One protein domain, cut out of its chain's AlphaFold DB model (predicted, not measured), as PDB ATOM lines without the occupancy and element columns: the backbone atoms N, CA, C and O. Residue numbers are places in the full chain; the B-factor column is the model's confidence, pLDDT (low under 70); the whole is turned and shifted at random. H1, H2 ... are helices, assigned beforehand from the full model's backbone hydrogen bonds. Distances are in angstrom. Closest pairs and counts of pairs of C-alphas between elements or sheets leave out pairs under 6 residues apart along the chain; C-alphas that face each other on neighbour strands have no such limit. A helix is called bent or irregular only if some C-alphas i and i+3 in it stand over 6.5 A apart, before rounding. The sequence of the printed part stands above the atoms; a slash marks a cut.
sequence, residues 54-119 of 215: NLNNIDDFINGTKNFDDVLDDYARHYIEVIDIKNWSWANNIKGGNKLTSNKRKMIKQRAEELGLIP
ATOM      1  N   ASN A  54      78.651  96.475  88.163       78.25
ATOM      2  CA  ASN A  54      79.787  96.961  87.396       78.25
ATOM      3  C   ASN A  54      80.759  95.804  87.110       78.25
ATOM      4  O   ASN A  54      81.737  95.586  87.825       78.25
ATOM      5  N   LEU A  55      80.497  95.047  86.040       82.25
ATOM      6  CA  LEU A  55      81.343  93.917  85.634       82.25
ATOM      7  C   LEU A  55      82.783  94.331  85.280       82.25
ATOM      8  O   LEU A  55      83.677  93.487  85.360       82.25
ATOM      9  N   ASN A  56      83.014  95.604  84.936       85.19
ATOM     10  CA  ASN A  56      84.353  96.140  84.676       85.19
ATOM     11  C   ASN A  56      85.153  96.297  85.978       85.19
ATOM     12  O   ASN A  56      86.345  96.015  86.002       85.19
ATOM     13  N   ASN A  57      84.505  96.658  87.091       86.94
ATOM     14  CA  ASN A  57      85.159  96.657  88.403       86.94
ATOM     15  C   ASN A  57      85.608  95.247  88.801       86.94
ATOM     16  O   ASN A  57      86.701  95.067  89.335       86.94
ATOM     17  N   ILE A  58      84.778  94.238  88.521       90.19
ATOM     18  CA  ILE A  58      85.136  92.839  88.768       90.19
ATOM     19  C   ILE A  58      86.338  92.428  87.899       90.19
ATOM     20  O   ILE A  58      87.239  91.763  88.413       90.19
ATOM     21  N   ASP A  59      86.402  92.860  86.634       90.94
ATOM     22  CA  ASP A  59      87.572  92.638  85.768       90.94
ATOM     23  C   ASP A  59      88.841  93.279  86.322       90.94
ATOM     24  O   ASP A  59      89.878  92.622  86.382       90.94
ATOM     25  N   ASP A  60      88.758  94.527  86.777       91.88
ATOM     26  CA  ASP A  60      89.876  95.238  87.398       91.88
ATOM     27  C   ASP A  60      90.435  94.465  88.604       91.88
ATOM     28  O   ASP A  60      91.646  94.265  88.735       91.88
ATOM     29  N   PHE A  61      89.563  93.929  89.461       93.75
ATOM     30  CA  PHE A  61      89.992  93.058  90.557       93.75
ATOM     31  C   PHE A  61      90.631  91.754  90.052       93.75
ATOM     32  O   PHE A  61      91.674  91.339  90.561       93.75
ATOM     33  N   ILE A  62      90.043  91.101  89.045       91.94
ATOM     34  CA  ILE A  62      90.593  89.865  88.461       91.94
ATOM     35  C   ILE A  62      91.984  90.106  87.854       91.94
ATOM     36  O   ILE A  62      92.838  89.216  87.926       91.94
ATOM     37  N   ASN A  63      92.203  91.295  87.293       93.19
ATOM     38  CA  ASN A  63      93.459  91.746  86.700       93.19
ATOM     39  C   ASN A  63      94.454  92.302  87.735       93.19
ATOM     40  O   ASN A  63      95.594  92.597  87.384       93.19
ATOM     41  N   GLY A  64      94.052  92.420  89.004       90.75
ATOM     42  CA  GLY A  64      94.901  92.881  90.104       90.75
ATOM     43  C   GLY A  64      95.048  94.402  90.216       90.75
ATOM     44  O   GLY A  64      95.904  94.862  90.966       90.75
ATOM     45  N   THR A  65      94.240  95.187  89.499       93.75
ATOM     46  CA  THR A  65      94.247  96.659  89.575       93.75
ATOM     47  C   THR A  65      93.354  97.202  90.693       93.75
ATOM     48  O   THR A  65      93.521  98.351  91.100       93.75
ATOM     49  N   LYS A  66      92.441  96.379  91.229       93.12
ATOM     50  CA  LYS A  66      91.606  96.685  92.403       93.12
ATOM     51  C   LYS A  66      91.709  95.618  93.480       93.12
ATOM     52  O   LYS A  66      91.974  94.449  93.189       93.12
ATOM     53  N   ASN A  67      91.438  96.010  94.722       94.00
ATOM     54  CA  ASN A  67      91.316  95.069  95.825       94.00
ATOM     55  C   ASN A  67      89.911  94.471  95.876       94.00
ATOM     56  O   ASN A  67      88.964  94.968  95.273       94.00
ATOM     57  N   PHE A  68      89.777  93.374  96.621       93.25
ATOM     58  CA  PHE A  68      88.497  92.686  96.761       93.25
ATOM     59  C   PHE A  68      87.427  93.556  97.436       93.25
ATOM     60  O   PHE A  68      86.275  93.539  97.012       93.25
ATOM     61  N   ASP A  69      87.810  94.339  98.445       93.50
ATOM     62  CA  ASP A  69      86.874  95.194  99.183       93.50
ATOM     63  C   ASP A  69      86.282  96.299  98.291       93.50
ATOM     64  O   ASP A  69      85.109  96.638  98.436       93.50
ATOM     65  N   ASP A  70      87.042  96.778  97.297       92.69
ATOM     66  CA  ASP A  70      86.597  97.796  96.331       92.69
ATOM     67  C   ASP A  70      85.479  97.292  95.404       92.69
ATOM     68  O   ASP A  70      84.774  98.090  94.787       92.69
ATOM     69  N   VAL A  71      85.339  95.969  95.276       93.75
ATOM     70  CA  VAL A  71      84.432  95.304  94.325       93.75
ATOM     71  C   VAL A  71      83.399  94.413  95.020       93.75
ATOM     72  O   VAL A  71      82.636  93.703  94.361       93.75
ATOM     73  N   LEU A  72      83.361  94.427  96.356       93.44
ATOM     74  CA  LEU A  72      82.518  93.537  97.155       93.44
ATOM     75  C   LEU A  72      81.020  93.767  96.897       93.44
ATOM     76  O   LEU A  72      80.263  92.806  96.759       93.44
ATOM     77  N   ASP A  73      80.607  95.028  96.772       90.75
ATOM     78  CA  ASP A  73      79.242  95.418  96.402       90.75
ATOM     79  C   ASP A  73      78.834  94.888  95.018       90.75
ATOM     80  O   ASP A  73      77.702  94.442  94.831       90.75
ATOM     81  N   ASP A  74      79.750  94.935  94.046       92.06
ATOM     82  CA  ASP A  74      79.494  94.476  92.678       92.06
ATOM     83  C   ASP A  74      79.331  92.954  92.638       92.06
ATOM     84  O   ASP A  74      78.385  92.445  92.036       92.06
ATOM     85  N   TYR A  75      80.181  92.221  93.363       92.94
ATOM     86  CA  TYR A  75      80.009  90.780  93.533       92.94
ATOM     87  C   TYR A  75      78.710  90.416  94.260       92.94
ATOM     88  O   TYR A  75      78.082  89.423  93.897       92.94
ATOM     89  N   ALA A  76      78.302  91.184  95.277       87.75
ATOM     90  CA  ALA A  76      77.061  90.942  96.013       87.75
ATOM     91  C   ALA A  76      75.833  91.066  95.107       87.75
ATOM     92  O   ALA A  76      74.938  90.230  95.172       87.75
ATOM     93  N   ARG A  77      75.818  92.059  94.211       87.06
ATOM     94  CA  ARG A  77      74.747  92.222  93.220       87.06
ATOM     95  C   ARG A  77      74.780  91.125  92.155       87.06
ATOM     96  O   ARG A  77      73.744  90.526  91.887       87.06
ATOM     97  N   HIS A  78      75.960  90.790  91.626       86.31
ATOM     98  CA  HIS A  78      76.098  89.721  90.631       86.31
ATOM     99  C   HIS A  78      75.686  88.351  91.186       86.31
ATOM    100  O   HIS A  78      75.112  87.529  90.479       86.31
ATOM    101  N   TYR A  79      75.929  88.113  92.477       84.88
ATOM    102  CA  TYR A  79      75.458  86.916  93.166       84.88
ATOM    103  C   TYR A  79      73.938  86.745  93.073       84.88
ATOM    104  O   TYR A  79      73.483  85.647  92.757       84.88
ATOM    105  N   ILE A  80      73.165  87.812  93.266       82.00
ATOM    106  CA  ILE A  80      71.696  87.748  93.214       82.00
ATOM    107  C   ILE A  80      71.176  87.553  91.791       82.00
ATOM    108  O   ILE A  80      70.171  86.878  91.595       82.00
ATOM    109  N   GLU A  81      71.886  88.052  90.780       79.50
ATOM    110  CA  GLU A  81      71.516  87.811  89.379       79.50
ATOM    111  C   GLU A  81      71.562  86.327  89.001       79.50
ATOM    112  O   GLU A  81      70.814  85.895  88.121       79.50
ATOM    113  N   VAL A  82      72.438  85.547  89.645       75.25
ATOM    114  CA  VAL A  82      72.738  84.174  89.213       75.25
ATOM    115  C   VAL A  82      72.325  83.083  90.195       75.25
ATOM    116  O   VAL A  82      72.310  81.920  89.797       75.25
ATOM    117  N   ILE A  83      71.992  83.415  91.447       71.19
ATOM    118  CA  ILE A  83      71.690  82.425  92.500       71.19
ATOM    119  C   ILE A  83      70.472  81.541  92.175       71.19
ATOM    120  O   ILE A  83      70.414  80.392  92.607       71.19
ATOM    121  N   ASP A  84      69.541  82.041  91.367       60.31
ATOM    122  CA  ASP A  84      68.347  81.298  90.946       60.31
ATOM    123  C   ASP A  84      68.539  80.514  89.643       60.31
ATOM    124  O   ASP A  84      67.609  79.863  89.158       60.31
ATOM    125  N   ILE A  85      69.704  80.623  89.000       69.38
ATOM    126  CA  ILE A  85      69.947  79.915  87.746       69.38
ATOM    127  C   ILE A  85      70.080  78.423  88.051       69.38
ATOM    128  O   ILE A  85      70.825  78.001  88.939       69.38
ATOM    129  N   LYS A  86      69.393  77.595  87.261       55.69
ATOM    130  CA  LYS A  86      69.497  76.140  87.376       55.69
ATOM    131  C   LYS A  86      70.941  75.675  87.198       55.69
ATOM    132  O   LYS A  86      71.595  76.034  86.221       55.69
ATOM    133  N   ASN A  87      71.413  74.839  88.124       62.69
ATOM    134  CA  ASN A  87      72.793  74.339  88.182       62.69
ATOM    135  C   ASN A  87      73.862  75.438  88.308       62.69
ATOM    136  O   ASN A  87      75.003  75.235  87.877       62.69
ATOM    137  N   TRP A  88      73.522  76.602  88.874       78.19
ATOM    138  CA  TRP A  88      74.528  77.634  89.060       78.19
ATOM    139  C   TRP A  88      75.650  77.161  89.993       78.19
ATOM    140  O   TRP A  88      75.473  76.357  90.910       78.19
ATOM    141  N   SER A  89      76.841  77.699  89.775       75.69
ATOM    142  CA  SER A  89      77.972  77.545  90.673       75.69
ATOM    143  C   SER A  89      78.803  78.816  90.691       75.69
ATOM    144  O   SER A  89      78.865  79.560  89.711       75.69
ATOM    145  N   TRP A  90      79.530  79.028  91.787       83.69
ATOM    146  CA  TRP A  90      80.515  80.105  91.867       83.69
ATOM    147  C   TRP A  90      81.511  80.061  90.710       83.69
ATOM    148  O   TRP A  90      81.882  81.102  90.196       83.69
ATOM    149  N   ALA A  91      81.958  78.875  90.298       81.44
ATOM    150  CA  ALA A  91      82.969  78.761  89.254       81.44
ATOM    151  C   ALA A  91      82.449  79.179  87.872       81.44
ATOM    152  O   ALA A  91      83.197  79.801  87.121       81.44
ATOM    153  N   ASN A  92      81.194  78.845  87.559       82.12
ATOM    154  CA  ASN A  92      80.671  78.945  86.196       82.12
ATOM    155  C   ASN A  92      79.778  80.167  85.969       82.12
ATOM    156  O   ASN A  92      79.666  80.622  84.837       82.12
ATOM    157  N   ASN A  93      79.130  80.683  87.013       85.19
ATOM    158  CA  ASN A  93      78.100  81.716  86.865       85.19
ATOM    159  C   ASN A  93      78.521  83.061  87.450       85.19
ATOM    160  O   ASN A  93      77.972  84.081  87.059       85.19
ATOM    161  N   ILE A  94      79.508  83.075  88.348       87.19
ATOM    162  CA  ILE A  94      80.087  84.309  88.876       87.19
ATOM    163  C   ILE A  94      81.370  84.595  88.117       87.19
ATOM    164  O   ILE A  94      82.296  83.778  88.105       87.19
ATOM    165  N   LYS A  95      81.462  85.783  87.524       88.75
ATOM    166  CA  LYS A  95      82.678  86.238  86.847       88.75
ATOM    167  C   LYS A  95      83.893  86.163  87.782       88.75
ATOM    168  O   LYS A  95      83.882  86.723  88.872       88.75
ATOM    169  N   GLY A  96      84.930  85.421  87.385       90.06
ATOM    170  CA  GLY A  96      86.117  85.172  88.219       90.06
ATOM    171  C   GLY A  96      85.868  84.314  89.469       90.06
ATOM    172  O   GLY A  96      86.755  84.183  90.314       90.06
ATOM    173  N   GLY A  97      84.691  83.705  89.615       87.38
ATOM    174  CA  GLY A  97      84.299  83.001  90.832       87.38
ATOM    175  C   GLY A  97      85.049  81.689  91.092       87.38
ATOM    176  O   GLY A  97      85.134  81.234  92.240       87.38
ATOM    177  N   ASN A  98      85.706  81.132  90.072       84.69
ATOM    178  CA  ASN A  98      86.689  80.055  90.222       84.69
ATOM    179  C   ASN A  98      87.945  80.497  91.001       84.69
ATOM    180  O   ASN A  98      88.590  79.662  91.629       84.69
ATOM    181  N   LYS A  99      88.261  81.801  91.020       86.50
ATOM    182  CA  LYS A  99      89.363  82.400  91.796       86.50
ATOM    183  C   LYS A  99      88.928  82.880  93.191       86.50
ATOM    184  O   LYS A  99      89.766  83.299  93.990       86.50
ATOM    185  N   LEU A 100      87.630  82.840  93.508       86.81
ATOM    186  CA  LEU A 100      87.117  83.232  94.822       86.81
ATOM    187  C   LEU A 100      87.287  82.102  95.839       86.81
ATOM    188  O   LEU A 100      86.772  80.998  95.657       86.81
ATOM    189  N   THR A 101      87.943  82.410  96.956       85.31
ATOM    190  CA  THR A 101      88.049  81.500  98.102       85.31
ATOM    191  C   THR A 101      86.717  81.394  98.848       85.31
ATOM    192  O   THR A 101      85.864  82.279  98.755       85.31
ATOM    193  N   SER A 102      86.550  80.349  99.665       70.25
ATOM    194  CA  SER A 102      85.365  80.183 100.521       70.25
ATOM    195  C   SER A 102      85.102  81.398 101.420       70.25
ATOM    196  O   SER A 102      83.947  81.762 101.626       70.25
ATOM    197  N   ASN A 103      86.157  82.069 101.903       76.56
ATOM    198  CA  ASN A 103      86.014  83.281 102.711       76.56
ATOM    199  C   ASN A 103      85.462  84.461 101.897       76.56
ATOM    200  O   ASN A 103      84.525  85.117 102.337       76.56
ATOM    201  N   LYS A 104      85.972  84.690 100.680       85.00
ATOM    202  CA  LYS A 104      85.456  85.748  99.794       85.00
ATOM    203  C   LYS A 104      83.995  85.503  99.419       85.00
ATOM    204  O   LYS A 104      83.185  86.417  99.480       85.00
ATOM    205  N   ARG A 105      83.627  84.251  99.126       85.00
ATOM    206  CA  ARG A 105      82.228  83.856  98.875       85.00
ATOM    207  C   ARG A 105      81.328  84.151 100.078       85.00
ATOM    208  O   ARG A 105      80.226  84.652  99.898       85.00
ATOM    209  N   LYS A 106      81.806  83.887 101.300       78.50
ATOM    210  CA  LYS A 106      81.094  84.248 102.535       78.50
ATOM    211  C   LYS A 106      80.899  85.763 102.654       78.50
ATOM    212  O   LYS A 106      79.788  86.189 102.941       78.50
ATOM    213  N   MET A 107      81.942  86.556 102.400       83.31
ATOM    214  CA  MET A 107      81.856  88.024 102.430       83.31
ATOM    215  C   MET A 107      80.846  88.560 101.411       83.31
ATOM    216  O   MET A 107      80.090  89.461 101.738       83.31
ATOM    217  N   ILE A 108      80.786  87.982 100.206       85.44
ATOM    218  CA  ILE A 108      79.821  88.372  99.163       85.44
ATOM    219  C   ILE A 108      78.384  88.134  99.628       85.44
ATOM    220  O   ILE A 108      77.544  89.019  99.492       85.44
ATOM    221  N   LYS A 109      78.111  86.962 100.218       79.00
ATOM    222  CA  LYS A 109      76.790  86.650 100.783       79.00
ATOM    223  C   LYS A 109      76.421  87.609 101.910       79.00
ATOM    224  O   LYS A 109      75.362  88.218 101.861       79.00
ATOM    225  N   GLN A 110      77.327  87.803 102.869       78.69
ATOM    226  CA  GLN A 110      77.118  88.739 103.973       78.69
ATOM    227  C   GLN A 110      76.868  90.158 103.454       78.69
ATOM    228  O   GLN A 110      75.984  90.852 103.943       78.69
ATOM    229  N   ARG A 111      77.600  90.587 102.423       87.44
ATOM    230  CA  ARG A 111      77.385  91.901 101.831       87.44
ATOM    231  C   ARG A 111      76.020  92.013 101.158       87.44
ATOM    232  O   ARG A 111      75.391  93.059 101.257       87.44
ATOM    233  N   ALA A 112      75.543  90.955 100.504       80.56
ATOM    234  CA  ALA A 112      74.196  90.925  99.941       80.56
ATOM    235  C   ALA A 112      73.113  91.038 101.034       80.56
ATOM    236  O   ALA A 112      72.123  91.734 100.819       80.56
ATOM    237  N   GLU A 113      73.330  90.445 102.216       77.88
ATOM    238  CA  GLU A 113      72.470  90.647 103.396       77.88
ATOM    239  C   GLU A 113      72.526  92.102 103.897       77.88
ATOM    240  O   GLU A 113      71.489  92.726 104.110       77.88
ATOM    241  N   GLU A 114      73.724  92.681 104.043       80.19
ATOM    242  CA  GLU A 114      73.925  94.070 104.499       80.19
ATOM    243  C   GLU A 114      73.312  95.109 103.552       80.19
ATOM    244  O   GLU A 114      72.827  96.150 103.994       80.19
ATOM    245  N   LEU A 115      73.335  94.832 102.248       81.56
ATOM    246  CA  LEU A 115      72.711  95.661 101.218       81.56
ATOM    247  C   LEU A 115      71.191  95.436 101.116       81.56
ATOM    248  O   LEU A 115      70.543  96.102 100.310       81.56
ATOM    249  N   GLY A 116      70.627  94.507 101.895       77.12
ATOM    250  CA  GLY A 116      69.207  94.156 101.855       77.12
ATOM    251  C   GLY A 116      68.776  93.472 100.555       77.12
ATOM    252  O   GLY A 116      67.593  93.484 100.229       77.12
ATOM    253  N   LEU A 117      69.722  92.906  99.797       76.31
ATOM    254  CA  LEU A 117      69.443  92.190  98.548       76.31
ATOM    255  C   LEU A 117      68.924  90.772  98.811       76.31
ATOM    256  O   LEU A 117      68.198  90.217  97.993       76.31
ATOM    257  N   ILE A 118      69.305  90.199  99.954       70.69
ATOM    258  CA  ILE A 118      68.757  88.959 100.505       70.69
ATOM    259  C   ILE A 118      68.397  89.174 101.973       70.69
ATOM    260  O   ILE A 118      69.007  90.014 102.641       70.69
ATOM    261  N   PRO A 119      67.410  88.436 102.503       66.19
ATOM    262  CA  PRO A 119      67.057  88.535 103.907       66.19
ATOM    263  C   PRO A 119      68.211  88.066 104.790       66.19
ATOM    264  O   PRO A 119      68.895  87.084 104.495       66.19
TER     265      PRO A 119
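What this domain is: This is residues 54 to 119 of the 215 residues of the protein "Nuc_N domain-containing protein" of Bacillus wiedmannii (UniProt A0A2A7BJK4). The longest helix, H2, makes the middle of this small domain; H1 packs on its residues 71 to 75, and H4 is set crosswise on it through H4's residues 107 to 112. From the end of H2, the stretch with the short helix H3 makes a wide loop to the start of H4. You are looking at 66 residues with four named helices, H1, H2, H3 and H4 along the chain, and no named strand; the class is all helix. The whole is compact, with a radius of gyration of the C-alphas of 11.0 A, and spans 31 by 25 by 21 A.

How they stand to each other: Begin with H1, residues 55 to 62. It touches H2, residues 69 to 82, of which 71 to 75 alone take part; the closest C-alphas, those of Asn 57 and Val 71, are 6.1 A apart. The two run opposite ways at a steep tilt of 55 degrees. H2 is irregular: C-alphas 70 and 73 are 7.7 A apart. H3, residues 90 to 93, is close to H2 but not clearly touching; look at the C-alphas of Val 82 and Asn 93, their closest, 6.3 A apart. H4, residues 102 to 114, touches H2 with residues 107 to 112 alone, about perpendicular at 80 degrees; the closest C-alphas, those of Ala 76 and Ala 112, are 4.9 A apart. H1 is apart from H3 and H4, and H3 is only just apart from H4, with the closest C-alphas at 8.1 A. In H1 and H4 every O i to N i+4 pair is within hydrogen-bond range, in H2 7 of 10 are, and H3 is too short for such a pair.

Where its parts are: Find C-alpha 55 at (81.343, 93.917, 85.634), where H1 begins. H2 runs 20.5 A from C-alpha 69 at (86.874, 95.194, 99.183), and H4 runs 18.4 A to C-alpha 114 at (73.925, 94.070, 104.499). H1 measures 10.5 A and H3 5.8 A.

The domain as a whole: The C-alphas of Thr 65 and Lys 86 are the two farthest apart, at 32.2 A. The printed part has no cut, and its three links between helices are short. Look in the B-factor column for pLDDT under 70 at residues 84 to 87 and 119; the mean of the printed part is 83.4.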